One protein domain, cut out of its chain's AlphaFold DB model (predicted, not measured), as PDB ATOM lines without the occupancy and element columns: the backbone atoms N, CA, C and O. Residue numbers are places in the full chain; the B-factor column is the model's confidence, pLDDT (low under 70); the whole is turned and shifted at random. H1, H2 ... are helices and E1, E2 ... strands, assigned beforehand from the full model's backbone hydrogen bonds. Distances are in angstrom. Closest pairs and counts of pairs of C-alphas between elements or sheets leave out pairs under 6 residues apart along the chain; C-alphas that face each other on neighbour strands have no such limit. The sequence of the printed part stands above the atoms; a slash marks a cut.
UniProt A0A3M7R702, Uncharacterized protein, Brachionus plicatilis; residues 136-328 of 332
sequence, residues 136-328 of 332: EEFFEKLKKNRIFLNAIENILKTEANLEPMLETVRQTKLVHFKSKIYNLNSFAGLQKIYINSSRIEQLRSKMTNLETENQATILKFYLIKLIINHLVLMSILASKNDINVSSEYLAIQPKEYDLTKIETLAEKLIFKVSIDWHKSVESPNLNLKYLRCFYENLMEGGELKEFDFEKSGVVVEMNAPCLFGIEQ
ATOM      1  N   GLU A 136     164.787 114.150 117.913       88.12
ATOM      2  CA  GLU A 136     163.459 114.178 117.301       88.12
ATOM      3  C   GLU A 136     163.090 115.590 116.847       88.12
ATOM      4  O   GLU A 136     162.714 115.778 115.691       88.12
ATOM      5  N   GLU A 137     163.281 116.608 117.694       91.38
ATOM      6  CA  GLU A 137     163.037 118.001 117.296       91.38
ATOM      7  C   GLU A 137     163.937 118.428 116.135       91.38
ATOM      8  O   GLU A 137     163.504 119.145 115.229       91.38
ATOM      9  N   PHE A 138     165.201 118.001 116.153       92.75
ATOM     10  CA  PHE A 138     166.130 118.252 115.062       92.75
ATOM     11  C   PHE A 138     165.647 117.613 113.758       92.75
ATOM     12  O   PHE A 138     165.596 118.286 112.726       92.75
ATOM     13  N   PHE A 139     165.231 116.349 113.801       93.62
ATOM     14  CA  PHE A 139     164.739 115.637 112.631       93.62
ATOM     15  C   PHE A 139     163.436 116.241 112.086       93.62
ATOM     16  O   PHE A 139     163.311 116.447 110.878       93.62
ATOM     17  N   GLU A 140     162.501 116.631 112.955       92.88
ATOM     18  CA  GLU A 140     161.280 117.344 112.554       92.88
ATOM     19  C   GLU A 140     161.576 118.693 111.883       92.88
ATOM     20  O   GLU A 140     160.888 119.074 110.931       92.88
ATOM     21  N   LYS A 141     162.617 119.409 112.329       93.50
ATOM     22  CA  LYS A 141     163.086 120.632 111.657       93.50
ATOM     23  C   LYS A 141     163.667 120.328 110.277       93.50
ATOM     24  O   LYS A 141     163.319 121.022 109.324       93.50
ATOM     25  N   LEU A 142     164.491 119.285 110.143       92.75
ATOM     26  CA  LEU A 142     165.059 118.879 108.850       92.75
ATOM     27  C   LEU A 142     163.970 118.541 107.824       92.75
ATOM     28  O   LEU A 142     164.024 119.030 106.699       92.75
ATOM     29  N   LYS A 143     162.936 117.786 108.223       92.50
ATOM     30  CA  LYS A 143     161.810 117.406 107.345       92.50
ATOM     31  C   LYS A 143     160.998 118.593 106.814       92.50
ATOM     32  O   LYS A 143     160.256 118.439 105.846       92.50
ATOM     33  N   LYS A 144     161.103 119.761 107.450       91.56
ATOM     34  CA  LYS A 144     160.402 120.998 107.066       91.56
ATOM     35  C   LYS A 144     161.317 122.012 106.386       91.56
ATOM     36  O   LYS A 144     160.828 123.003 105.850       91.56
ATOM     37  N   ASN A 145     162.629 121.797 106.413       92.62
ATOM     38  CA  ASN A 145     163.578 122.769 105.907       92.62
ATOM     39  C   ASN A 145     163.690 122.684 104.376       92.62
ATOM     40  O   ASN A 145     163.946 121.631 103.788       92.62
ATOM     41  N   ARG A 146     163.490 123.839 103.736       91.56
ATOM     42  CA  ARG A 146     163.380 123.971 102.283       91.56
ATOM     43  C   ARG A 146     164.654 123.573 101.542       91.56
ATOM     44  O   ARG A 146     164.550 122.987 100.473       91.56
ATOM     45  N   ILE A 147     165.834 123.847 102.097       91.12
ATOM     46  CA  ILE A 147     167.113 123.496 101.466       91.12
ATOM     47  C   ILE A 147     167.227 121.972 101.332       91.12
ATOM     48  O   ILE A 147     167.522 121.473 100.247       91.12
ATOM     49  N   PHE A 148     166.921 121.224 102.398       90.31
ATOM     50  CA  PHE A 148     166.965 119.756 102.367       90.31
ATOM     51  C   PHE A 148     165.909 119.171 101.429       90.31
ATOM     52  O   PHE A 148     166.219 118.282 100.639       90.31
ATOM     53  N   LEU A 149     164.675 119.684 101.481       91.31
ATOM     54  CA  LEU A 149     163.601 119.216 100.603       91.31
ATOM     55  C   LEU A 149     163.922 119.473  99.125       91.31
ATOM     56  O   LEU A 149     163.740 118.574  98.309       91.31
ATOM     57  N   ASN A 150     164.473 120.646  98.795       90.69
ATOM     58  CA  ASN A 150     164.915 120.971  97.440       90.69
ATOM     59  C   ASN A 150     166.055 120.054  96.977       90.69
ATOM     60  O   ASN A 150     166.067 119.640  95.822       90.69
ATOM     61  N   ALA A 151     167.013 119.726  97.852       89.50
ATOM     62  CA  ALA A 151     168.105 118.815  97.513       89.50
ATOM     63  C   ALA A 151     167.585 117.401  97.197       89.50
ATOM     64  O   ALA A 151     167.982 116.809  96.193       89.50
ATOM     65  N   ILE A 152     166.650 116.889  98.007       89.50
ATOM     66  CA  ILE A 152     165.985 115.600  97.765       89.50
ATOM     67  C   ILE A 152     165.205 115.641  96.445       89.50
ATOM     68  O   ILE A 152     165.355 114.754  95.608       89.50
ATOM     69  N   GLU A 153     164.392 116.678  96.238       90.81
ATOM     70  CA  GLU A 153     163.597 116.862  95.024       90.81
ATOM     71  C   GLU A 153     164.464 116.944  93.765       90.81
ATOM     72  O   GLU A 153     164.143 116.300  92.767       90.81
ATOM     73  N   ASN A 154     165.573 117.686  93.824       89.12
ATOM     74  CA  ASN A 154     166.518 117.803  92.719       89.12
ATOM     75  C   ASN A 154     167.046 116.422  92.323       89.12
ATOM     76  O   ASN A 154     166.912 116.028  91.172       89.12
ATOM     77  N   ILE A 155     167.520 115.632  93.289       85.75
ATOM     78  CA  ILE A 155     168.032 114.282  93.020       85.75
ATOM     79  C   ILE A 155     166.953 113.377  92.431       85.75
ATOM     80  O   ILE A 155     167.207 112.665  91.463       85.75
ATOM     81  N   LEU A 156     165.736 113.406  92.977       84.88
ATOM     82  CA  LEU A 156     164.650 112.580  92.454       84.88
ATOM     83  C   LEU A 156     164.322 112.943  91.001       84.88
ATOM     84  O   LEU A 156     164.183 112.045  90.175       84.88
ATOM     85  N   LYS A 157     164.273 114.235  90.661       86.50
ATOM     86  CA  LYS A 157     163.944 114.690  89.305       86.50
ATOM     87  C   LYS A 157     165.099 114.533  88.321       86.50
ATOM     88  O   LYS A 157     164.909 113.937  87.266       86.50
ATOM     89  N   THR A 158     166.273 115.076  88.631       83.06
ATOM     90  CA  THR A 158     167.393 115.151  87.681       83.06
ATOM     91  C   THR A 158     168.171 113.851  87.623       83.06
ATOM     92  O   THR A 158     168.480 113.375  86.532       83.06
ATOM     93  N   GLU A 159     168.444 113.258  88.786       79.50
ATOM     94  CA  GLU A 159     169.313 112.089  88.899       79.50
ATOM     95  C   GLU A 159     168.553 110.774  88.887       79.50
ATOM     96  O   GLU A 159     169.189 109.767  88.628       79.50
ATOM     97  N   ALA A 160     167.248 110.744  89.190       75.88
ATOM     98  CA  ALA A 160     166.443 109.515  89.190       75.88
ATOM     99  C   ALA A 160     165.275 109.524  88.181       75.88
ATOM    100  O   ALA A 160     164.692 108.466  87.923       75.88
ATOM    101  N   ASN A 161     164.929 110.685  87.605       81.06
ATOM    102  CA  ASN A 161     163.736 110.894  86.769       81.06
ATOM    103  C   ASN A 161     162.457 110.320  87.408       81.06
ATOM    104  O   ASN A 161     161.686 109.588  86.781       81.06
ATOM    105  N   LEU A 162     162.279 110.599  88.698       82.69
ATOM    106  CA  LEU A 162     161.135 110.199  89.503       82.69
ATOM    107  C   LEU A 162     160.390 111.429  89.997       82.69
ATOM    108  O   LEU A 162     160.988 112.444  90.355       82.69
ATOM    109  N   GLU A 163     159.074 111.282  90.106       84.31
ATOM    110  CA  GLU A 163     158.263 112.257  90.818       84.31
ATOM    111  C   GLU A 163     158.651 112.277  92.308       84.31
ATOM    112  O   GLU A 163     158.738 111.207  92.934       84.31
ATOM    113  N   PRO A 164     158.896 113.464  92.892       79.44
ATOM    114  CA  PRO A 164     159.258 113.583  94.295       79.44
ATOM    115  C   PRO A 164     158.126 113.140  95.224       79.44
ATOM    116  O   PRO A 164     157.105 113.812  95.361       79.44
ATOM    117  N   MET A 165     158.338 112.048  95.957       82.94
ATOM    118  CA  MET A 165     157.419 111.591  97.007       82.94
ATOM    119  C   MET A 165     157.758 112.251  98.352       82.94
ATOM    120  O   MET A 165     158.097 111.577  99.326       82.94
ATOM    121  N   LEU A 166     157.684 113.587  98.422       84.69
ATOM    122  CA  LEU A 166     158.051 114.349  99.631       84.69
ATOM    123  C   LEU A 166     157.157 114.037 100.840       84.69
ATOM    124  O   LEU A 166     157.574 114.214 101.981       84.69
ATOM    125  N   GLU A 167     155.950 113.521 100.623       86.44
ATOM    126  CA  GLU A 167     155.095 113.079 101.724       86.44
ATOM    127  C   GLU A 167     155.695 111.877 102.476       86.44
ATOM    128  O   GLU A 167     155.615 111.809 103.701       86.44
ATOM    129  N   THR A 168     156.423 110.997 101.775       84.50
ATOM    130  CA  THR A 168     157.187 109.912 102.416       84.50
ATOM    131  C   THR A 168     158.258 110.471 103.352       84.50
ATOM    132  O   THR A 168     158.453 109.951 104.452       84.50
ATOM    133  N   VAL A 169     158.923 111.564 102.958       88.12
ATOM    134  CA  VAL A 169     159.919 112.241 103.803       88.12
ATOM    135  C   VAL A 169     159.269 112.732 105.094       88.12
ATOM    136  O   VAL A 169     159.785 112.463 106.175       88.12
ATOM    137  N   ARG A 170     158.105 113.387 105.004       89.88
ATOM    138  CA  ARG A 170     157.395 113.943 106.171       89.88
ATOM    139  C   ARG A 170     156.949 112.876 107.168       89.88
ATOM    140  O   ARG A 170     157.046 113.098 108.375       89.88
ATOM    141  N   GLN A 171     156.509 111.724 106.669       90.62
ATOM    142  CA  GLN A 171     156.022 110.603 107.481       90.62
ATOM    143  C   GLN A 171     157.145 109.758 108.094       90.62
ATOM    144  O   GLN A 171     156.896 108.978 109.012       90.62
ATOM    145  N   THR A 172     158.380 109.920 107.613       91.38
ATOM    146  CA  THR A 172     159.521 109.151 108.109       91.38
ATOM    147  C   THR A 172     159.801 109.463 109.582       91.38
ATOM    148  O   THR A 172     159.726 110.619 110.020       91.38
ATOM    149  N   LYS A 173     160.141 108.417 110.340       92.25
ATOM    150  CA  LYS A 173     160.523 108.449 111.758       92.25
ATOM    151  C   LYS A 173     162.003 108.120 111.940       92.25
ATOM    152  O   LYS A 173     162.589 107.404 111.130       92.25
ATOM    153  N   LEU A 174     162.595 108.616 113.021       91.88
ATOM    154  CA  LEU A 174     163.940 108.238 113.445       91.88
ATOM    155  C   LEU A 174     163.838 107.139 114.504       91.88
ATOM    156  O   LEU A 174     162.998 107.227 115.397       91.88
ATOM    157  N   VAL A 175     164.671 106.108 114.400       93.19
ATOM    158  CA  VAL A 175     164.759 105.021 115.379       93.19
ATOM    159  C   VAL A 175     166.216 104.848 115.773       93.19
ATOM    160  O   VAL A 175     167.093 104.760 114.916       93.19
ATOM    161  N   HIS A 176     166.490 104.787 117.070       94.00
ATOM    162  CA  HIS A 176     167.837 104.575 117.581       94.00
ATOM    163  C   HIS A 176     168.080 103.099 117.861       94.00
ATOM    164  O   HIS A 176     167.225 102.412 118.413       94.00
ATOM    165  N   PHE A 177     169.269 102.610 117.523       95.56
ATOM    166  CA  PHE A 177     169.695 101.264 117.887       95.56
ATOM    167  C   PHE A 177     171.153 101.248 118.338       95.56
ATOM    168  O   PHE A 177     171.929 102.153 118.032       95.56
ATOM    169  N   LYS A 178     171.541 100.205 119.066       95.12
ATOM    170  CA  LYS A 178     172.936  99.861 119.337       95.12
ATOM    171  C   LYS A 178     173.289  98.584 118.598       95.12
ATOM    172  O   LYS A 178     172.448  97.716 118.393       95.12
ATOM    173  N   SER A 179     174.544  98.486 118.186       94.38
ATOM    174  CA  SER A 179     175.088  97.279 117.573       94.38
ATOM    175  C   SER A 179     176.591  97.184 117.810       94.38
ATOM    176  O   SER A 179     177.259  98.202 118.031       94.38
ATOM    177  N   LYS A 180     177.117  95.953 117.759       93.12
ATOM    178  CA  LYS A 180     178.560  95.672 117.728       93.12
ATOM    179  C   LYS A 180     179.124  95.656 116.305       93.12
ATOM    180  O   LYS A 180     180.340  95.553 116.163       93.12
ATOM    181  N   ILE A 181     178.270  95.778 115.285       90.06
ATOM    182  CA  ILE A 181     178.674  95.834 113.881       90.06
ATOM    183  C   ILE A 181     179.564  97.053 113.652       90.06
ATOM    184  O   ILE A 181     179.133  98.203 113.780       90.06
ATOM    185  N   TYR A 182     180.820  96.788 113.308       81.88
ATOM    186  CA  TYR A 182     181.792  97.835 113.018       81.88
ATOM    187  C   TYR A 182     181.363  98.656 111.793       81.88
ATOM    188  O   TYR A 182     180.867  98.101 110.815       81.88
ATOM    189  N   ASN A 183     181.546  99.979 111.852       79.19
ATOM    190  CA  ASN A 183     181.225 100.929 110.774       79.19
ATOM    191  C   ASN A 183     179.762 100.951 110.275       79.19
ATOM    192  O   ASN A 183     179.463 101.590 109.265       79.19
ATOM    193  N   LEU A 184     178.819 100.316 110.978       87.56
ATOM    194  CA  LEU A 184     177.395 100.471 110.684       87.56
ATOM    195  C   LEU A 184     176.889 101.781 111.293       87.56
ATOM    196  O   LEU A 184     176.640 101.838 112.495       87.56
ATOM    197  N   ASN A 185     176.732 102.829 110.485       88.69
ATOM    198  CA  ASN A 185     176.278 104.139 110.962       88.69
ATOM    199  C   ASN A 185     174.761 104.215 111.091       88.69
ATOM    200  O   ASN A 185     174.229 104.767 112.052       88.69
ATOM    201  N   SER A 186     174.058 103.709 110.087       90.31
ATOM    202  CA  SER A 186     172.603 103.775 109.986       90.31
ATOM    203  C   SER A 186     172.119 102.868 108.860       90.31
ATOM    204  O   SER A 186     172.940 102.301 108.148       90.31
ATOM    205  N   PHE A 187     170.808 102.723 108.698       88.94
ATOM    206  CA  PHE A 187     170.206 102.151 107.496       88.94
ATOM    207  C   PHE A 187     168.756 102.617 107.335       88.94
ATOM    208  O   PHE A 187     168.068 102.933 108.311       88.94
ATOM    209  N   ALA A 188     168.282 102.648 106.091       86.50
ATOM    210  CA  ALA A 188     166.893 102.957 105.779       86.50
ATOM    211  C   ALA A 188     165.994 101.737 106.021       86.50
ATOM    212  O   ALA A 188     166.319 100.620 105.633       86.50
ATOM    213  N   GLY A 189     164.835 101.947 106.624       85.00
ATOM    214  CA  GLY A 189     163.767 100.963 106.736       85.00
ATOM    215  C   GLY A 189     162.501 101.414 106.021       85.00
ATOM    216  O   GLY A 189     162.521 102.279 105.147       85.00
ATOM    217  N   LEU A 190     161.372 100.839 106.427       83.12
ATOM    218  CA  LEU A 190     160.049 101.263 105.976       83.12
ATOM    219  C   LEU A 190     159.582 102.456 106.805       83.12
ATOM    220  O   LEU A 190     159.317 102.301 107.997       83.12
ATOM    221  N   GLN A 191     159.525 103.646 106.202       86.69
ATOM    222  CA  GLN A 191     159.159 104.897 106.894       86.69
ATOM    223  C   GLN A 191     159.971 105.171 108.179       86.69
ATOM    224  O   GLN A 191     159.567 105.963 109.029       86.69
ATOM    225  N   LYS A 192     161.128 104.527 108.335       90.69
ATOM    226  CA  LYS A 192     162.001 104.620 109.502       90.69
ATOM    227  C   LYS A 192     163.441 104.743 109.029       90.69
ATOM    228  O   LYS A 192     163.843 104.035 108.110       90.69
ATOM    229  N   ILE A 193     164.217 105.596 109.676       92.00
ATOM    230  CA  ILE A 193     165.674 105.636 109.551       92.00
ATOM    231  C   ILE A 193     166.243 105.116 110.863       92.00
ATOM    232  O   ILE A 193     166.007 105.708 111.916       92.00
ATOM    233  N   TYR A 194     166.993 104.021 110.795       93.25
ATOM    234  CA  TYR A 194     167.660 103.442 111.952       93.25
ATOM    235  C   TYR A 194     169.041 104.075 112.093       93.25
ATOM    236  O   TYR A 194     169.859 103.969 111.181       93.25
ATOM    237  N   ILE A 195     169.321 104.721 113.223       93.12
ATOM    238  CA  ILE A 195     170.603 105.367 113.526       93.12
ATOM    239  C   ILE A 195     171.337 104.587 114.614       93.12
ATOM    240  O   ILE A 195     170.790 104.344 115.692       93.12
ATOM    241  N   ASN A 196     172.598 104.234 114.354       93.38
ATOM    242  CA  ASN A 196     173.423 103.530 115.326       93.38
ATOM    243  C   ASN A 196     173.963 104.504 116.381       93.38
ATOM    244  O   ASN A 196     174.942 105.225 116.168       93.38
ATOM    245  N   SER A 197     173.362 104.474 117.561       93.31
ATOM    246  CA  SER A 197     173.783 105.250 118.721       93.31
ATOM    247  C   SER A 197     175.210 104.932 119.170       93.31
ATOM    248  O   SER A 197     175.892 105.838 119.646       93.31
ATOM    249  N   SER A 198     175.718 103.711 118.947       91.88
ATOM    250  CA  SER A 198     177.123 103.383 119.239       91.88
ATOM    251  C   SER A 198     178.092 104.247 118.421       91.88
ATOM    252  O   SER A 198     179.156 104.622 118.910       91.88
ATOM    253  N   ARG A 199     177.736 104.605 117.179       89.81
ATOM    254  CA  ARG A 199     178.579 105.442 116.306       89.81
ATOM    255  C   ARG A 199     178.553 106.908 116.713       89.81
ATOM    256  O   ARG A 199     179.596 107.556 116.719       89.81
ATOM    257  N   ILE A 200     177.395 107.396 117.156       91.12
ATOM    258  CA  ILE A 200     177.267 108.732 117.749       91.12
ATOM    259  C   ILE A 200     178.107 108.831 119.030       91.12
ATOM    260  O   ILE A 200     178.841 109.802 119.206       91.12
ATOM    261  N   GLU A 201     178.037 107.827 119.910       91.69
ATOM    262  CA  GLU A 201     178.842 107.761 121.140       91.69
ATOM    263  C   GLU A 201     180.347 107.773 120.829       91.69
ATOM    264  O   GLU A 201     181.097 108.515 121.464       91.69
ATOM    265  N   GLN A 202     180.781 107.023 119.810       91.12
ATOM    266  CA  GLN A 202     182.172 107.013 119.342       91.12
ATOM    267  C   GLN A 202     182.620 108.350 118.742       91.12
ATOM    268  O   GLN A 202     183.756 108.760 118.948       91.12
ATOM    269  N   LEU A 203     181.763 109.040 117.985       91.81
ATOM    270  CA  LEU A 203     182.094 110.374 117.479       91.81
ATOM    271  C   LEU A 203     182.209 111.370 118.637       91.81
ATOM    272  O   LEU A 203     183.166 112.136 118.714       91.81
ATOM    273  N   ARG A 204     181.261 111.323 119.578       92.12
ATOM    274  CA  ARG A 204     181.242 112.182 120.766       92.12
ATOM    275  C   ARG A 204     182.486 111.998 121.633       92.12
ATOM    276  O   ARG A 204     183.023 112.992 122.112       92.12
ATOM    277  N   SER A 205     182.962 110.767 121.826       92.62
ATOM    278  CA  SER A 205     184.150 110.508 122.650       92.62
ATOM    279  C   SER A 205     185.437 111.107 122.074       92.62
ATOM    280  O   SER A 205     186.361 111.378 122.834       92.62
ATOM    281  N   LYS A 206     185.485 111.390 120.766       93.69
ATOM    282  CA  LYS A 206     186.599 112.113 120.129       93.69
ATOM    283  C   LYS A 206     186.570 113.626 120.363       93.69
ATOM    284  O   LYS A 206     187.561 114.302 120.120       93.69
ATOM    285  N   MET A 207     185.447 114.169 120.829       94.00
ATOM    286  CA  MET A 207     185.218 115.611 120.972       94.00
ATOM    287  C   MET A 207     185.199 116.078 122.433       94.00
ATOM    288  O   MET A 207     184.670 117.147 122.725       94.00
ATOM    289  N   THR A 208     185.756 115.299 123.365       90.19
ATOM    290  CA  THR A 208     185.713 115.584 124.814       90.19
ATOM    291  C   THR A 208     186.298 116.942 125.196       90.19
ATOM    292  O   THR A 208     185.849 117.534 126.171       90.19
ATOM    293  N   ASN A 209     187.250 117.452 124.411       91.38
ATOM    294  CA  ASN A 209     187.889 118.753 124.629       91.38
ATOM    295  C   ASN A 209     187.105 119.938 124.034       91.38
ATOM    296  O   ASN A 209     187.513 121.084 124.203       91.38
ATOM    297  N   LEU A 210     186.011 119.688 123.306       92.00
ATOM    298  CA  LEU A 210     185.188 120.735 122.702       92.00
ATOM    299  C   LEU A 210     184.049 121.142 123.638       92.00
ATOM    300  O   LEU A 210     183.486 120.307 124.342       92.00
ATOM    301  N   GLU A 211     183.634 122.406 123.582       93.50
ATOM    302  CA  GLU A 211     182.412 122.862 124.253       93.50
ATOM    303  C   GLU A 211     181.177 122.074 123.784       93.50
ATOM    304  O   GLU A 211     181.056 121.735 122.604       93.50
ATOM    305  N   THR A 212     180.215 121.851 124.683       92.50
ATOM    306  CA  THR A 212     178.982 121.087 124.416       92.50
ATOM    307  C   THR A 212     178.247 121.546 123.152       92.50
ATOM    308  O   THR A 212     177.760 120.722 122.382       92.50
ATOM    309  N   GLU A 213     178.196 122.852 122.895       92.62
ATOM    310  CA  GLU A 213     177.537 123.416 121.713       92.62
ATOM    311  C   GLU A 213     178.292 123.111 120.402       92.62
ATOM    312  O   GLU A 213     177.673 122.819 119.374       92.62
ATOM    313  N   ASN A 214     179.631 123.081 120.440       93.69
ATOM    314  CA  ASN A 214     180.452 122.633 119.309       93.69
ATOM    315  C   ASN A 214     180.233 121.146 119.029       93.69
ATOM    316  O   ASN A 214     180.013 120.767 117.878       93.69
ATOM    317  N   GLN A 215     180.225 120.320 120.082       94.19
ATOM    318  CA  GLN A 215     179.916 118.894 119.959       94.19
ATOM    319  C   GLN A 215     178.536 118.696 119.322       94.19
ATOM    320  O   GLN A 215     178.399 117.934 118.367       94.19
ATOM    321  N   ALA A 216     177.520 119.421 119.804       93.94
ATOM    322  CA  ALA A 216     176.164 119.356 119.269       93.94
ATOM    323  C   ALA A 216     176.117 119.717 117.779       93.94
ATOM    324  O   ALA A 216     175.463 119.027 117.003       93.94
ATOM    325  N   THR A 217     176.819 120.776 117.373       94.81
ATOM    326  CA  THR A 217     176.871 121.245 115.978       94.81
ATOM    327  C   THR A 217     177.474 120.189 115.052       94.81
ATOM    328  O   THR A 217     176.890 119.862 114.021       94.81
ATOM    329  N   ILE A 218     178.600 119.592 115.443       94.44
ATOM    330  CA  ILE A 218     179.251 118.536 114.658       94.44
ATOM    331  C   ILE A 218     178.360 117.294 114.557       94.44
ATOM    332  O   ILE A 218     178.197 116.738 113.472       94.44
ATOM    333  N   LEU A 219     177.738 116.875 115.666       93.88
ATOM    334  CA  LEU A 219     176.807 115.747 115.658       93.88
ATOM    335  C   LEU A 219     175.611 116.005 114.734       93.88
ATOM    336  O   LEU A 219     175.210 115.107 113.999       93.88
ATOM    337  N   LYS A 220     175.068 117.227 114.717       94.75
ATOM    338  CA  LYS A 220     173.983 117.612 113.802       94.75
ATOM    339  C   LYS A 220     174.410 117.514 112.341       94.75
ATOM    340  O   LYS A 220     173.648 116.981 111.541       94.75
ATOM    341  N   PHE A 221     175.620 117.947 111.987       93.50
ATOM    342  CA  PHE A 221     176.126 117.763 110.625       93.50
ATOM    343  C   PHE A 221     176.317 116.292 110.250       93.50
ATOM    344  O   PHE A 221     175.899 115.876 109.168       93.50
ATOM    345  N   TYR A 222     176.895 115.497 111.152       91.25
ATOM    346  CA  TYR A 222     177.034 114.057 110.954       91.25
ATOM    347  C   TYR A 222     175.673 113.390 110.716       91.25
ATOM    348  O   TYR A 222     175.525 112.580 109.805       91.25
ATOM    349  N   LEU A 223     174.645 113.782 111.469       91.62
ATOM    350  CA  LEU A 223     173.290 113.267 111.278       91.62
ATOM    351  C   LEU A 223     172.629 113.777 110.008       91.62
ATOM    352  O   LEU A 223     171.956 112.992 109.355       91.62
ATOM    353  N   ILE A 224     172.823 115.044 109.632       92.31
ATOM    354  CA  ILE A 224     172.347 115.579 108.349       92.31
ATOM    355  C   ILE A 224     172.848 114.705 107.204       92.31
ATOM    356  O   ILE A 224     172.034 114.287 106.381       92.31
ATOM    357  N   LYS A 225     174.153 114.388 107.194       87.75
ATOM    358  CA  LYS A 225     174.765 113.493 106.203       87.75
ATOM    359  C   LYS A 225     174.012 112.165 106.134       87.75
ATOM    360  O   LYS A 225     173.606 111.749 105.058       87.75
ATOM    361  N   LEU A 226     173.796 111.503 107.272       87.19
ATOM    362  CA  LEU A 226     173.116 110.204 107.292       87.19
ATOM    363  C   LEU A 226     171.647 110.315 106.855       87.19
ATOM    364  O   LEU A 226     171.181 109.548 106.016       87.19
ATOM    365  N   ILE A 227     170.916 111.272 107.422       90.81
ATOM    366  CA  ILE A 227     169.470 111.420 107.254       90.81
ATOM    367  C   ILE A 227     169.120 111.746 105.807       90.81
ATOM    368  O   ILE A 227     168.231 111.105 105.252       90.81
ATOM    369  N   ILE A 228     169.800 112.711 105.179       88.69
ATOM    370  CA  ILE A 228     169.428 113.124 103.822       88.69
ATOM    371  C   ILE A 228     169.612 111.983 102.818       88.69
ATOM    372  O   ILE A 228     168.740 111.759 101.978       88.69
ATOM    373  N   ASN A 229     170.684 111.202 102.963       84.12
ATOM    374  CA  ASN A 229     170.973 110.064 102.097       84.12
ATOM    375  C   ASN A 229     169.868 109.003 102.201       84.12
ATOM    376  O   ASN A 229     169.369 108.515 101.184       84.12
ATOM    377  N   HIS A 230     169.424 108.702 103.426       86.75
ATOM    378  CA  HIS A 230     168.335 107.751 103.652       86.75
ATOM    379  C   HIS A 230     166.986 108.273 103.173       86.75
ATOM    380  O   HIS A 230     166.221 107.505 102.598       86.75
ATOM    381  N   LEU A 231     166.694 109.564 103.344       89.25
ATOM    382  CA  LEU A 231     165.449 110.157 102.853       89.25
ATOM    383  C   LEU A 231     165.349 110.089 101.325       89.25
ATOM    384  O   LEU A 231     164.302 109.701 100.810       89.25
ATOM    385  N   VAL A 232     166.433 110.395 100.603       87.06
ATOM    386  CA  VAL A 232     166.486 110.236  99.141       87.06
ATOM    387  C   VAL A 232     166.208 108.789  98.747       87.06
ATOM    388  O   VAL A 232     165.337 108.529  97.915       87.06
ATOM    389  N   LEU A 233     166.913 107.838  99.363       83.06
ATOM    390  CA  LEU A 233     166.725 106.420  99.081       83.06
ATOM    391  C   LEU A 233     165.280 105.980  99.349       83.06
ATOM    392  O   LEU A 233     164.668 105.322  98.509       83.06
ATOM    393  N   MET A 234     164.718 106.352 100.496       85.25
ATOM    394  CA  MET A 234     163.350 106.005 100.869       85.25
ATOM    395  C   MET A 234     162.329 106.582  99.891       85.25
ATOM    396  O   MET A 234     161.408 105.871  99.498       85.25
ATOM    397  N   SER A 235     162.516 107.821  99.430       86.56
ATOM    398  CA  SER A 235     161.674 108.399  98.381       86.56
ATOM    399  C   SER A 235     161.769 107.622  97.067       86.56
ATOM    400  O   SER A 235     160.740 107.392  96.441       86.56
ATOM    401  N   ILE A 236     162.955 107.145  96.671       83.31
ATOM    402  CA  ILE A 236     163.104 106.284  95.483       83.31
ATOM    403  C   ILE A 236     162.329 104.972  95.661       83.31
ATOM    404  O   ILE A 236     161.569 104.580  94.772       83.31
ATOM    405  N   LEU A 237     162.499 104.295  96.802       81.81
ATOM    406  CA  LEU A 237     161.817 103.028  97.098       81.81
ATOM    407  C   LEU A 237     160.291 103.203  97.145       81.81
ATOM    408  O   LEU A 237     159.564 102.353  96.625       81.81
ATOM    409  N   ALA A 238     159.813 104.322  97.694       84.50
ATOM    410  CA  ALA A 238     158.401 104.686  97.722       84.50
ATOM    411  C   ALA A 238     157.849 104.962  96.317       84.50
ATOM    412  O   ALA A 238     156.830 104.381  95.945       84.50
ATOM    413  N   SER A 239     158.550 105.751  95.491       83.88
ATOM    414  CA  SER A 239     158.147 106.017  94.100       83.88
ATOM    415  C   SER A 239     158.101 104.744  93.249       83.88
ATOM    416  O   SER A 239     157.299 104.644  92.322       83.88
ATOM    417  N   LYS A 240     158.940 103.743  93.550       80.56
ATOM    418  CA  LYS A 240     158.903 102.418  92.902       80.56
ATOM    419  C   LYS A 240     157.909 101.448  93.549       80.56
ATOM    420  O   LYS A 240     157.622 100.398  92.968       80.56
ATOM    421  N   ASN A 241     157.379 101.799  94.720       84.44
ATOM    422  CA  ASN A 241     156.568 100.945  95.580       84.44
ATOM    423  C   ASN A 241     157.194  99.547  95.772       84.44
ATOM    424  O   ASN A 241     156.518  98.529  95.613       84.44
ATOM    425  N   ASP A 242     158.503  99.495  96.031       83.06
ATOM    426  CA  ASP A 242     159.235  98.247  96.268       83.06
ATOM    427  C   ASP A 242     160.502  98.490  97.113       83.06
ATOM    428  O   ASP A 242     161.465  99.099  96.646       83.06
ATOM    429  N   ILE A 243     160.530  97.994  98.355       83.06
ATOM    430  CA  ILE A 243     161.712  98.089  99.238       83.06
ATOM    431  C   ILE A 243     162.816  97.098  98.855       83.06
ATOM    432  O   ILE A 243     163.983  97.263  99.233       83.06
ATOM    433  N   ASN A 244     162.474  96.058  98.090       82.44
ATOM    434  CA  ASN A 244     163.438  95.063  97.659       82.44
ATOM    435  C   ASN A 244     164.220  95.509  96.417       82.44
ATOM    436  O   ASN A 244     165.126  94.806  95.975       82.44
ATOM    437  N   VAL A 245     163.948  96.686  95.849       77.25
ATOM    438  CA  VAL A 245     164.708  97.220  94.713       77.25
ATOM    439  C   VAL A 245     166.211  97.221  95.026       77.25
ATOM    440  O   VAL A 245     166.659  97.553  96.126       77.25
ATOM    441  N   SER A 246     166.998  96.750  94.059       64.75
ATOM    442  CA  SER A 246     168.454  96.643  94.152       64.75
ATOM    443  C   SER A 246     169.071  97.629  93.183       64.75
ATOM    444  O   SER A 246     168.548  97.823  92.085       64.75
ATOM    445  N   SER A 247     170.215  98.181  93.570       53.81
ATOM    446  CA  SER A 247     171.002  99.113  92.763       53.81
ATOM    447  C   SER A 247     171.290  98.573  91.359       53.81
ATOM    448  O   SER A 247     171.123  99.297  90.389       53.81
ATOM    449  N   GLU A 248     171.609  97.281  91.222       43.53
ATOM    450  CA  GLU A 248     171.917  96.675  89.914       43.53
ATOM    451  C   GLU A 248     170.684  96.381  89.031       43.53
ATOM    452  O   GLU A 248     170.836  96.240  87.826       43.53
ATOM    453  N   TYR A 249     169.460  96.326  89.581       42.56
ATOM    454  CA  TYR A 249     168.236  96.020  88.806       42.56
ATOM    455  C   TYR A 249     167.351  97.251  88.549       42.56
ATOM    456  O   TYR A 249     166.317  97.146  87.894       42.56
ATOM    457  N   LEU A 250     167.773  98.434  89.003       40.09
ATOM    458  CA  LEU A 250     167.283  99.706  88.463       40.09
ATOM    459  C   LEU A 250     167.911 100.041  87.097       40.09
ATOM    460  O   LEU A 250     167.475 100.984  86.445       40.09
ATOM    461  N   ALA A 251     168.859  99.223  86.629       36.78
ATOM    462  CA  ALA A 251     169.543  99.332  85.341       36.78
ATOM    463  C   ALA A 251     168.712  98.868  84.117       36.78
ATOM    464  O   ALA A 251     169.273  98.589  83.064       36.78
ATOM    465  N   ILE A 252     167.380  98.756  84.229       37.44
ATOM    466  CA  ILE A 252     166.494  98.251  83.152       37.44
ATOM    467  C   ILE A 252     165.894  99.406  82.309       37.44
ATOM    468  O   ILE A 252     165.005  99.202  81.489       37.44
ATOM    469  N   GLN A 253     166.377 100.644  82.464       37.56
ATOM    470  CA  GLN A 253     166.012 101.774  81.595       37.56
ATOM    471  C   GLN A 253     167.258 102.427  80.977       37.56
ATOM    472  O   GLN A 253     168.324 102.371  81.584       37.56
ATOM    473  N   PRO A 254     167.149 103.061  79.789       38.56
ATOM    474  CA  PRO A 254     168.301 103.491  78.984       38.56
ATOM    475  C   PRO A 254     169.094 104.685  79.555       38.56
ATOM    476  O   PRO A 254     169.950 105.239  78.871       38.56
ATOM    477  N   LYS A 255     168.840 105.077  80.807       43.44
ATOM    478  CA  LYS A 255     169.716 105.941  81.602       43.44
ATOM    479  C   LYS A 255     169.991 105.246  82.929       43.44
ATOM    480  O   LYS A 255     169.077 104.936  83.688       43.44
ATOM    481  N   GLU A 256     171.261 104.937  83.130       53.75
ATOM    482  CA  GLU A 256     171.797 104.118  84.209       53.75
ATOM    483  C   GLU A 256     171.671 104.838  85.562       53.75
ATOM    484  O   GLU A 256     172.298 105.873  85.776       53.75
ATOM    485  N   TYR A 257     170.892 104.288  86.498       51.78
ATOM    486  CA  TYR A 257     170.815 104.802  87.871       51.78
ATOM    487  C   TYR A 257     171.699 103.981  88.800       51.78
ATOM    488  O   TYR A 257     171.353 102.861  89.180       51.78
ATOM    489  N   ASP A 258     172.828 104.547  89.210       57.97
ATOM    490  CA  ASP A 258     173.669 103.948  90.241       57.97
ATOM    491  C   ASP A 258     173.271 104.489  91.622       57.97
ATOM    492  O   ASP A 258     173.754 105.540  92.052       57.97
ATOM    493  N   LEU A 259     172.394 103.766  92.337       56.28
ATOM    494  CA  LEU A 259     172.001 104.118  93.714       56.28
ATOM    495  C   LEU A 259     173.214 104.322  94.639       56.28
ATOM    496  O   LEU A 259     173.125 105.092  95.589       56.28
ATOM    497  N   THR A 260     174.352 103.675  94.352       57.09
ATOM    498  CA  THR A 260     175.567 103.832  95.168       57.09
ATOM    499  C   THR A 260     176.156 105.242  95.078       57.09
ATOM    500  O   THR A 260     176.826 105.695  96.002       57.09
ATOM    501  N   LYS A 261     175.874 105.968  93.988       62.88
ATOM    502  CA  LYS A 261     176.275 107.368  93.808       62.88
ATOM    503  C   LYS A 261     175.268 108.325  94.431       62.88
ATOM    504  O   LYS A 261     175.693 109.310  95.034       62.88
ATOM    505  N   ILE A 262     173.974 108.009  94.329       64.75
ATOM    506  CA  ILE A 262     172.853 108.830  94.815       64.75
ATOM    507  C   ILE A 262     172.995 109.177  96.301       64.75
ATOM    508  O   ILE A 262     172.758 110.325  96.678       64.75
ATOM    509  N   GLU A 263     173.475 108.240  97.123       61.78
ATOM    510  CA  GLU A 263     173.723 108.492  98.548       61.78
ATOM    511  C   GLU A 263     174.774 109.591  98.772       61.78
ATOM    512  O   GLU A 263     174.639 110.384  99.686       61.78
ATOM    513  N   THR A 264     175.788 109.737  97.918       70.31
ATOM    514  CA  THR A 264     176.774 110.828  98.080       70.31
ATOM    515  C   THR A 264     176.333 112.144  97.440       70.31
ATOM    516  O   THR A 264     176.874 113.198  97.767       70.31
ATOM    517  N   LEU A 265     175.374 112.106  96.508       74.81
ATOM    518  CA  LEU A 265     174.917 113.299  95.788       74.81
ATOM    519  C   LEU A 265     174.129 114.238  96.702       74.81
ATOM    520  O   LEU A 265     174.302 115.450  96.609       74.81
ATOM    521  N   ALA A 266     173.324 113.696  97.617       76.56
ATOM    522  CA  ALA A 266     172.535 114.493  98.555       76.56
ATOM    523  C   ALA A 266     173.417 115.305  99.503       76.56
ATOM    524  O   ALA A 266     173.227 116.511  99.660       76.56
ATOM    525  N   GLU A 267     174.446 114.663 100.052       82.19
ATOM    526  CA  GLU A 267     175.468 115.340 100.839       82.19
ATOM    527  C   GLU A 267     176.201 116.410 100.012       82.19
ATOM    528  O   GLU A 267     176.327 117.551 100.455       82.19
ATOM    529  N   LYS A 268     176.614 116.087  98.780       84.19
ATOM    530  CA  LYS A 268     177.318 117.029  97.892       84.19
ATOM    531  C   LYS A 268     176.467 118.227  97.472       84.19
ATOM    532  O   LYS A 268     177.023 119.297  97.262       84.19
ATOM    533  N   LEU A 269     175.145 118.103  97.379       83.94
ATOM    534  CA  LEU A 269     174.284 119.262  97.109       83.94
ATOM    535  C   LEU A 269     174.271 120.273  98.264       83.94
ATOM    536  O   LEU A 269     174.032 121.452  98.024       83.94
ATOM    537  N   ILE A 270     174.554 119.835  99.493       84.50
ATOM    538  CA  ILE A 270     174.588 120.704 100.678       84.50
ATOM    539  C   ILE A 270     176.012 121.173 100.983       84.50
ATOM    540  O   ILE A 270     176.239 122.357 101.219       84.50
ATOM    541  N   PHE A 271     176.977 120.254 100.971       85.44
ATOM    542  CA  PHE A 271     178.344 120.503 101.436       85.44
ATOM    543  C   PHE A 271     179.380 120.583 100.311       85.44
ATOM    544  O   PHE A 271     180.559 120.766 100.596       85.44
ATOM    545  N   LYS A 272     178.983 120.405  99.041       84.81
ATOM    546  CA  LYS A 272     179.845 120.250  97.843       84.81
ATOM    547  C   LYS A 272     180.763 119.025  97.833       84.81
ATOM    548  O   LYS A 272     181.116 118.531  96.764       84.81
ATOM    549  N   VAL A 273     181.113 118.504  99.000       82.12
ATOM    550  CA  VAL A 273     181.964 117.332  99.205       82.12
ATOM    551  C   VAL A 273     181.294 116.347 100.159       82.12
ATOM    552  O   VAL A 273     180.338 116.691 100.845       82.12
ATOM    553  N   SER A 274     181.805 115.117 100.200       83.25
ATOM    554  CA  SER A 274     181.439 114.149 101.235       83.25
ATOM    555  C   SER A 274     182.439 114.261 102.387       83.25
ATOM    556  O   SER A 274     183.649 114.268 102.145       83.25
ATOM    557  N   ILE A 275     181.956 114.434 103.617       87.19
ATOM    558  CA  ILE A 275     182.780 114.788 104.779       87.19
ATOM    559  C   ILE A 275     182.962 113.568 105.687       87.19
ATOM    560  O   ILE A 275     181.996 112.930 106.118       87.19
ATOM    561  N   ASP A 276     184.212 113.273 106.045       88.81
ATOM    562  CA  ASP A 276     184.547 112.298 107.083       88.81
ATOM    563  C   ASP A 276     184.551 113.005 108.444       88.81
ATOM    564  O   ASP A 276     185.573 113.523 108.903       88.81
ATOM    565  N   TRP A 277     183.390 113.063 109.099       90.25
ATOM    566  CA  TRP A 277     183.252 113.726 110.400       90.25
ATOM    567  C   TRP A 277     184.096 113.065 111.495       90.25
ATOM    568  O   TRP A 277     184.605 113.766 112.365       90.25
ATOM    569  N   HIS A 278     184.316 111.746 111.434       89.50
ATOM    570  CA  HIS A 278     185.125 111.030 112.424       89.50
ATOM    571  C   HIS A 278     186.609 111.390 112.365       89.50
ATOM    572  O   HIS A 278     187.253 111.349 113.414       89.50
ATOM    573  N   LYS A 279     187.141 111.720 111.181       90.50
ATOM    574  CA  LYS A 279     188.494 112.283 111.025       90.50
ATOM    575  C   LYS A 279     188.519 113.799 111.182       90.50
ATOM    576  O   LYS A 279     189.482 114.342 111.707       90.50
ATOM    577  N   SER A 280     187.466 114.492 110.754       93.25
ATOM    578  CA  SER A 280     187.403 115.959 110.806       93.25
ATOM    579  C   SER A 280     187.488 116.492 112.232       93.25
ATOM    580  O   SER A 280     188.153 117.497 112.454       93.25
ATOM    581  N   VAL A 281     186.884 115.808 113.210       92.94
ATOM    582  CA  VAL A 281     186.965 116.200 114.632       92.94
ATOM    583  C   VAL A 281     188.369 116.114 115.227       92.94
ATOM    584  O   VAL A 281     188.633 116.735 116.249       92.94
ATOM    585  N   GLU A 282     189.262 115.359 114.590       90.69
ATOM    586  CA  GLU A 282     190.665 115.213 114.991       90.69
ATOM    587  C   GLU A 282     191.573 116.211 114.246       90.69
ATOM    588  O   GLU A 282     192.762 116.306 114.546       90.69
ATOM    589  N   SER A 283     191.029 116.967 113.282       91.44
ATOM    590  CA  SER A 283     191.778 117.953 112.501       91.44
ATOM    591  C   SER A 283     192.101 119.192 113.346       91.44
ATOM    592  O   SER A 283     191.179 119.847 113.839       91.44
ATOM    593  N   PRO A 284     193.380 119.601 113.454       89.38
ATOM    594  CA  PRO A 284     193.749 120.830 114.160       89.38
ATOM    595  C   PRO A 284     193.254 122.098 113.449       89.38
ATOM    596  O   PRO A 284     193.181 123.157 114.064       89.38
ATOM    597  N   ASN A 285     192.897 121.997 112.165       93.00
ATOM    598  CA  ASN A 285     192.442 123.121 111.350       93.00
ATOM    599  C   ASN A 285     190.912 123.280 111.347       93.00
ATOM    600  O   ASN A 285     190.396 124.139 110.635       93.00
ATOM    601  N   LEU A 286     190.177 122.451 112.100       95.06
ATOM    602  CA  LEU A 286     188.717 122.467 112.099       95.06
ATOM    603  C   LEU A 286     188.173 123.814 112.603       95.06
ATOM    604  O   LEU A 286     188.321 124.179 113.771       95.06
ATOM    605  N   ASN A 287     187.476 124.541 111.734       96.06
ATOM    606  CA  ASN A 287     186.971 125.874 112.040       96.06
ATOM    607  C   ASN A 287     185.545 125.826 112.601       96.06
ATOM    608  O   ASN A 287     184.552 125.991 111.889       96.06
ATOM    609  N   LEU A 288     185.440 125.637 113.915       95.19
ATOM    610  CA  LEU A 288     184.159 125.512 114.617       95.19
ATOM    611  C   LEU A 288     183.261 126.748 114.477       95.19
ATOM    612  O   LEU A 288     182.045 126.614 114.345       95.19
ATOM    613  N   LYS A 289     183.849 127.953 114.451       95.69
ATOM    614  CA  LYS A 289     183.097 129.202 114.268       95.69
ATOM    615  C   LYS A 289     182.421 129.237 112.900       95.69
ATOM    616  O   LYS A 289     181.240 129.557 112.809       95.69
ATOM    617  N   TYR A 290     183.161 128.886 111.850       95.81
ATOM    618  CA  TYR A 290     182.605 128.787 110.505       95.81
ATOM    619  C   TYR A 290     181.483 127.743 110.438       95.81
ATOM    620  O   TYR A 290     180.408 128.043 109.924       95.81
ATOM    621  N   LEU A 291     181.708 126.555 111.007       95.25
ATOM    622  CA  LEU A 291     180.730 125.466 111.007       95.25
ATOM    623  C   LEU A 291     179.426 125.841 111.725       95.25
ATOM    624  O   LEU A 291     178.353 125.541 111.208       95.25
ATOM    625  N   ARG A 292     179.495 126.541 112.864       94.44
ATOM    626  CA  ARG A 292     178.303 127.067 113.554       94.44
ATOM    627  C   ARG A 292     177.531 128.053 112.684       94.44
ATOM    628  O   ARG A 292     176.346 127.842 112.449       94.44
ATOM    629  N   CYS A 293     178.211 129.061 112.136       93.50
ATOM    630  CA  CYS A 293     177.561 130.032 111.256       93.50
ATOM    631  C   CYS A 293     176.937 129.347 110.032       93.50
ATOM    632  O   CYS A 293     175.829 129.689 109.628       93.50
ATOM    633  N   PHE A 294     177.620 128.373 109.427       94.56
ATOM    634  CA  PHE A 294     177.066 127.620 108.303       94.56
ATOM    635  C   PHE A 294     175.817 126.828 108.715       94.56
ATOM    636  O   PHE A 294     174.818 126.861 108.002       94.56
ATOM    637  N   TYR A 295     175.848 126.160 109.873       94.06
ATOM    638  CA  TYR A 295     174.702 125.427 110.408       94.06
ATOM    639  C   TYR A 295     173.489 126.337 110.631       94.06
ATOM    640  O   TYR A 295     172.381 125.979 110.242       94.06
ATOM    641  N   GLU A 296     173.683 127.513 111.227       92.31
ATOM    642  CA  GLU A 296     172.612 128.491 111.455       92.31
ATOM    643  C   GLU A 296     171.955 128.906 110.132       92.31
ATOM    644  O   GLU A 296     170.750 128.719 109.970       92.31
ATOM    645  N   ASN A 297     172.758 129.322 109.144       91.25
ATOM    646  CA  ASN A 297     172.261 129.676 107.805       91.25
ATOM    647  C   ASN A 297     171.531 128.501 107.127       91.25
ATOM    648  O   ASN A 297     170.490 128.684 106.495       91.25
ATOM    649  N   LEU A 298     172.056 127.276 107.267       91.44
ATOM    650  CA  LEU A 298     171.431 126.065 106.734       91.44
ATOM    651  C   LEU A 298     170.059 125.816 107.362       91.44
ATOM    652  O   LEU A 298     169.119 125.439 106.663       91.44
ATOM    653  N   MET A 299     169.917 126.039 108.668       91.88
ATOM    654  CA  MET A 299     168.666 125.784 109.380       91.88
ATOM    655  C   MET A 299     167.624 126.895 109.222       91.88
ATOM    656  O   MET A 299     166.436 126.587 109.312       91.88
ATOM    657  N   GLU A 300     168.033 128.133 108.932       88.38
ATOM    658  CA  GLU A 300     167.130 129.251 108.606       88.38
ATOM    659  C   GLU A 300     166.326 129.012 107.314       88.38
ATOM    660  O   GLU A 300     165.232 129.554 107.157       88.38
ATOM    661  N   GLY A 301     166.817 128.161 106.404       75.06
ATOM    662  CA  GLY A 301     166.075 127.741 105.207       75.06
ATOM    663  C   GLY A 301     165.992 128.797 104.095       75.06
ATOM    664  O   GLY A 301     165.184 128.640 103.175       75.06
ATOM    665  N   GLY A 302     166.798 129.860 104.194       77.06
ATOM    666  CA  GLY A 302     166.965 130.900 103.176       77.06
ATOM    667  C   GLY A 302     167.917 130.492 102.044       77.06
ATOM    668  O   GLY A 302     168.073 129.312 101.734       77.06
ATOM    669  N   GLU A 303     168.565 131.471 101.409       80.12
ATOM    670  CA  GLU A 303     169.631 131.192 100.442       80.12
ATOM    671  C   GLU A 303     170.864 130.638 101.165       80.12
ATOM    672  O   GLU A 303     171.542 131.343 101.918       80.12
ATOM    673  N   LEU A 304     171.152 129.352 100.946       82.25
ATOM    674  CA  LEU A 304     172.324 128.708 101.523       82.25
ATOM    675  C   LEU A 304     173.587 129.274 100.875       82.25
ATOM    676  O   LEU A 304     173.831 129.074  99.684       82.25
ATOM    677  N   LYS A 305     174.423 129.936 101.678       84.75
ATOM    678  CA  LYS A 305     175.784 130.267 101.258       84.75
ATOM    679  C   LYS A 305     176.547 128.992 100.951       84.75
ATOM    680  O   LYS A 305     176.426 128.000 101.658       84.75
ATOM    681  N   GLU A 306     177.366 129.054  99.917       88.44
ATOM    682  CA  GLU A 306     178.226 127.952  99.521       88.44
ATOM    683  C   GLU A 306     179.087 127.432 100.686       88.44
ATOM    684  O   GLU A 306     179.686 128.223 101.418       88.44
ATOM    685  N   PHE A 307     179.166 126.104 100.846       91.12
ATOM    686  CA  PHE A 307     180.078 125.498 101.811       91.12
ATOM    687  C   PHE A 307     181.531 125.667 101.345       91.12
ATOM    688  O   PHE A 307     181.964 125.056 100.371       91.12
ATOM    689  N   ASP A 308     182.282 126.491 102.067       92.06
ATOM    690  CA  ASP A 308     183.705 126.742 101.882       92.06
ATOM    691  C   ASP A 308     184.545 125.647 102.559       92.06
ATOM    692  O   ASP A 308     184.720 125.615 103.784       92.06
ATOM    693  N   PHE A 309     185.053 124.729 101.736       88.50
ATOM    694  CA  PHE A 309     185.860 123.602 102.193       88.50
ATOM    695  C   PHE A 309     187.177 124.052 102.842       88.50
ATOM    696  O   PHE A 309     187.508 123.575 103.931       88.50
ATOM    697  N   GLU A 310     187.889 125.003 102.232       89.00
ATOM    698  CA  GLU A 310     189.185 125.485 102.724       89.00
ATOM    699  C   GLU A 310     189.039 126.149 104.093       89.00
ATOM    700  O   GLU A 310     189.787 125.851 105.027       89.00
ATOM    701  N   LYS A 311     188.014 126.990 104.250       92.88
ATOM    702  CA  LYS A 311     187.740 127.686 105.509       92.88
ATOM    703  C   LYS A 311     187.237 126.764 106.611       92.88
ATOM    704  O   LYS A 311     187.431 127.079 107.786       92.88
ATOM    705  N   SER A 312     186.568 125.669 106.251       93.06
ATOM    706  CA  SER A 312     185.988 124.727 107.211       93.06
ATOM    707  C   SER A 312     187.029 123.855 107.922       93.06
ATOM    708  O   SER A 312     186.821 123.491 109.081       93.06
ATOM    709  N   GLY A 313     188.132 123.516 107.244       92.56
ATOM    710  CA  GLY A 313     189.162 122.608 107.758       92.56
ATOM    711  C   GLY A 313     188.708 121.152 107.940       92.56
ATOM    712  O   GLY A 313     189.368 120.397 108.665       92.56
ATOM    713  N   VAL A 314     187.584 120.760 107.325       92.88
ATOM    714  CA  VAL A 314     187.063 119.384 107.361       92.88
ATOM    715  C   VAL A 314     187.878 118.451 106.461       92.88
ATOM    716  O   VAL A 314     188.544 118.874 105.520       92.88
ATOM    717  N   VAL A 315     187.819 117.152 106.741       91.00
ATOM    718  CA  VAL A 315     188.489 116.109 105.957       91.00
ATOM    719  C   VAL A 315     187.498 115.517 104.956       91.00
ATOM    720  O   VAL A 315     186.428 115.046 105.346       91.00
ATOM    721  N   VAL A 316     187.858 115.513 103.668       85.94
ATOM    722  CA  VAL A 316     187.053 114.863 102.619       85.94
ATOM    723  C   VAL A 316     187.122 113.349 102.775       85.94
ATOM    724  O   VAL A 316     188.200 112.765 102.918       85.94
ATOM    725  N   GLU A 317     185.971 112.699 102.679       77.88
ATOM    726  CA  GLU A 317     185.887 111.253 102.560       77.88
ATOM    727  C   GLU A 317     186.375 110.821 101.169       77.88
ATOM    728  O   GLU A 317     185.688 110.985 100.163       77.88
ATOM    729  N   MET A 318     187.608 110.307 101.101       55.75
ATOM    730  CA  MET A 318     188.247 109.999  99.815       55.75
ATOM    731  C   MET A 318     187.783 108.692  99.173       55.75
ATOM    732  O   MET A 318     187.990 108.531  97.981       55.75
ATOM    733  N   ASN A 319     187.164 107.768  99.912       47.31
ATOM    734  CA  ASN A 319     186.674 106.495  99.381       47.31
ATOM    735  C   ASN A 319     185.689 105.878 100.375       47.31
ATOM    736  O   ASN A 319     186.118 105.400 101.418       47.31
ATOM    737  N   ALA A 320     184.400 105.894 100.059       48.06
ATOM    738  CA  ALA A 320     183.444 104.833 100.375       48.06
ATOM    739  C   ALA A 320     182.064 105.301  99.899       48.06
ATOM    740  O   ALA A 320     181.485 106.194 100.513       48.06
ATOM    741  N   PRO A 321     181.496 104.728  98.826       46.25
ATOM    742  CA  PRO A 321     180.058 104.809  98.673       46.25
ATOM    743  C   PRO A 321     179.452 104.153  99.915       46.25
ATOM    744  O   PRO A 321     179.676 102.970 100.181       46.25
ATOM    745  N   CYS A 322     178.727 104.944 100.700       46.12
ATOM    746  CA  CYS A 322     177.782 104.388 101.644       46.12
ATOM    747  C   CYS A 322     176.764 103.628 100.789       46.12
ATOM    748  O   CYS A 322     176.301 104.138  99.768       46.12
ATOM    749  N   LEU A 323     176.526 102.363 101.109       46.75
ATOM    750  CA  LEU A 323     175.391 101.650 100.546       46.75
ATOM    751  C   LEU A 323     174.502 101.306 101.726       46.75
ATOM    752  O   LEU A 323     174.904 100.517 102.580       46.75
ATOM    753  N   PHE A 324     173.324 101.913 101.796       52.38
ATOM    754  CA  PHE A 324     172.377 101.711 102.887       52.38
ATOM    755  C   PHE A 324     172.943 102.079 104.268       52.38
ATOM    756  O   PHE A 324     172.585 101.452 105.259       52.38
ATOM    757  N   GLY A 325     173.813 103.095 104.352       45.19
ATOM    758  CA  GLY A 325     174.381 103.560 105.630       45.19
ATOM    759  C   GLY A 325     175.534 102.706 106.190       45.19
ATOM    760  O   GLY A 325     175.961 102.899 107.336       45.19
ATOM    761  N   ILE A 326     176.060 101.792 105.367       46.22
ATOM    762  CA  ILE A 326     177.279 101.017 105.606       46.22
ATOM    763  C   ILE A 326     178.471 101.718 104.942       46.22
ATOM    764  O   ILE A 326     178.552 101.771 103.713       46.22
ATOM    765  N   GLU A 327     179.429 102.200 105.739       44.81
ATOM    766  CA  GLU A 327     180.734 102.624 105.216       44.81
ATOM    767  C   GLU A 327     181.489 101.386 104.698       44.81
ATOM    768  O   GLU A 327     181.841 100.487 105.462       44.81
ATOM    769  N   GLN A 328     181.768 101.332 103.391       41.03
ATOM    770  CA  GLN A 328     182.445 100.191 102.752       41.03
ATOM    771  C   GLN A 328     183.941 100.061 103.093       41.03
ATOM    772  O   GLN A 328     184.610  99.160 102.585       41.03
TER     773      GLN A 328
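Overview. This is residues 136 to 328 of the 332 residues of an uncharacterized protein of Brachionus plicatilis (UniProt A0A3M7R702). A small three-stranded sheet, E1 E3 E2, covers one side of the long helix H5, which runs through the middle of the domain; H2, H3, H4, H6 and H8 pack round H5. The 193 printed residues hold nine named helices and three named strands, in the order H1 H2 H3 E1 E2 E3 H4 H5 H6 H7 H8 H9, mostly helix. The sheet is mixed. The whole is compact and rounded, with a radius of gyration of the C-alphas of 16.3 A and spans of 50 by 40 by 32 A.

Arrangement. E1, residues 173 to 178, and E3, 192 to 196, are parallel at 29 degrees, with N 175 and O 193 2.8 A apart. E2, 186 to 188, forms an antiparallel hairpin with E3, with N 187 and O 194 2.9 A apart. H5, 212 to 240, is on one face of this sheet, giving two layers, one of strands and one of helix; its height over the sheet is 9.0 A, and it runs along the strands, over E3 and E2. H5 is the hub, touching five helices. H2, 146 to 159, and H6, 259 to 271, form a bundle of three helices with it. The closest C-alphas of H5 and H2 are those of Val 232 and Ile 152, 5.6 A; those of H5 and H6, a helical hairpin at a steep tilt of 42 degrees, are Asn 229 and Glu 263, 4.8 A. With residues 231 to 238 alone H5 touches H3, 166 to 171, at Leu 231 and Val 169, 6.0 A. With residues 215 to 219 alone it touches H4, 197 to 205, a helical hairpin at a shallow tilt of 29 degrees, at Gln 215 and Arg 204, 6.9 A. H8, 288 to 300, touches H5 at Arg 292 and Thr 217, 6.5 A, and H9, 309 to 312, at Tyr 290 and Ser 312, 6.2 A. H1, 136 to 142, only grazes the sheet, and H7, 277 to 280, is close to H5 but not clearly touching, 6.3 A. O i to N i+4 pairs are within hydrogen-bond range throughout H1, H2, H3, H4 and H8, in 24 of 25 for H5 and in 4 of 9 for H6, which has 6 of 10 O i to N i+3 pairs within range; H7 and H9 are too short for an O i to N i+4 pair.

Along the chain. H1 begins at C-alpha 136, (163.459, 114.178, 117.301). H5 is 41.8 A long, from C-alpha 212 at (178.982, 121.087, 124.416) to C-alpha 240 at (158.903, 102.418, 92.902). H6 is 19.2 A, H2 18.9 A, H8 18.4 A and E1 16.9 A.

Size, cuts and confidence. The C-alphas farthest apart, of Asn 209 and Pro 254, are 52.0 A apart. The printed part has no cut. The link from H5 to H6 is long, 18 residues. The pLDDT is under 70 in residues 246 to 263 and 318 to 328; its mean over the printed part is 82.8.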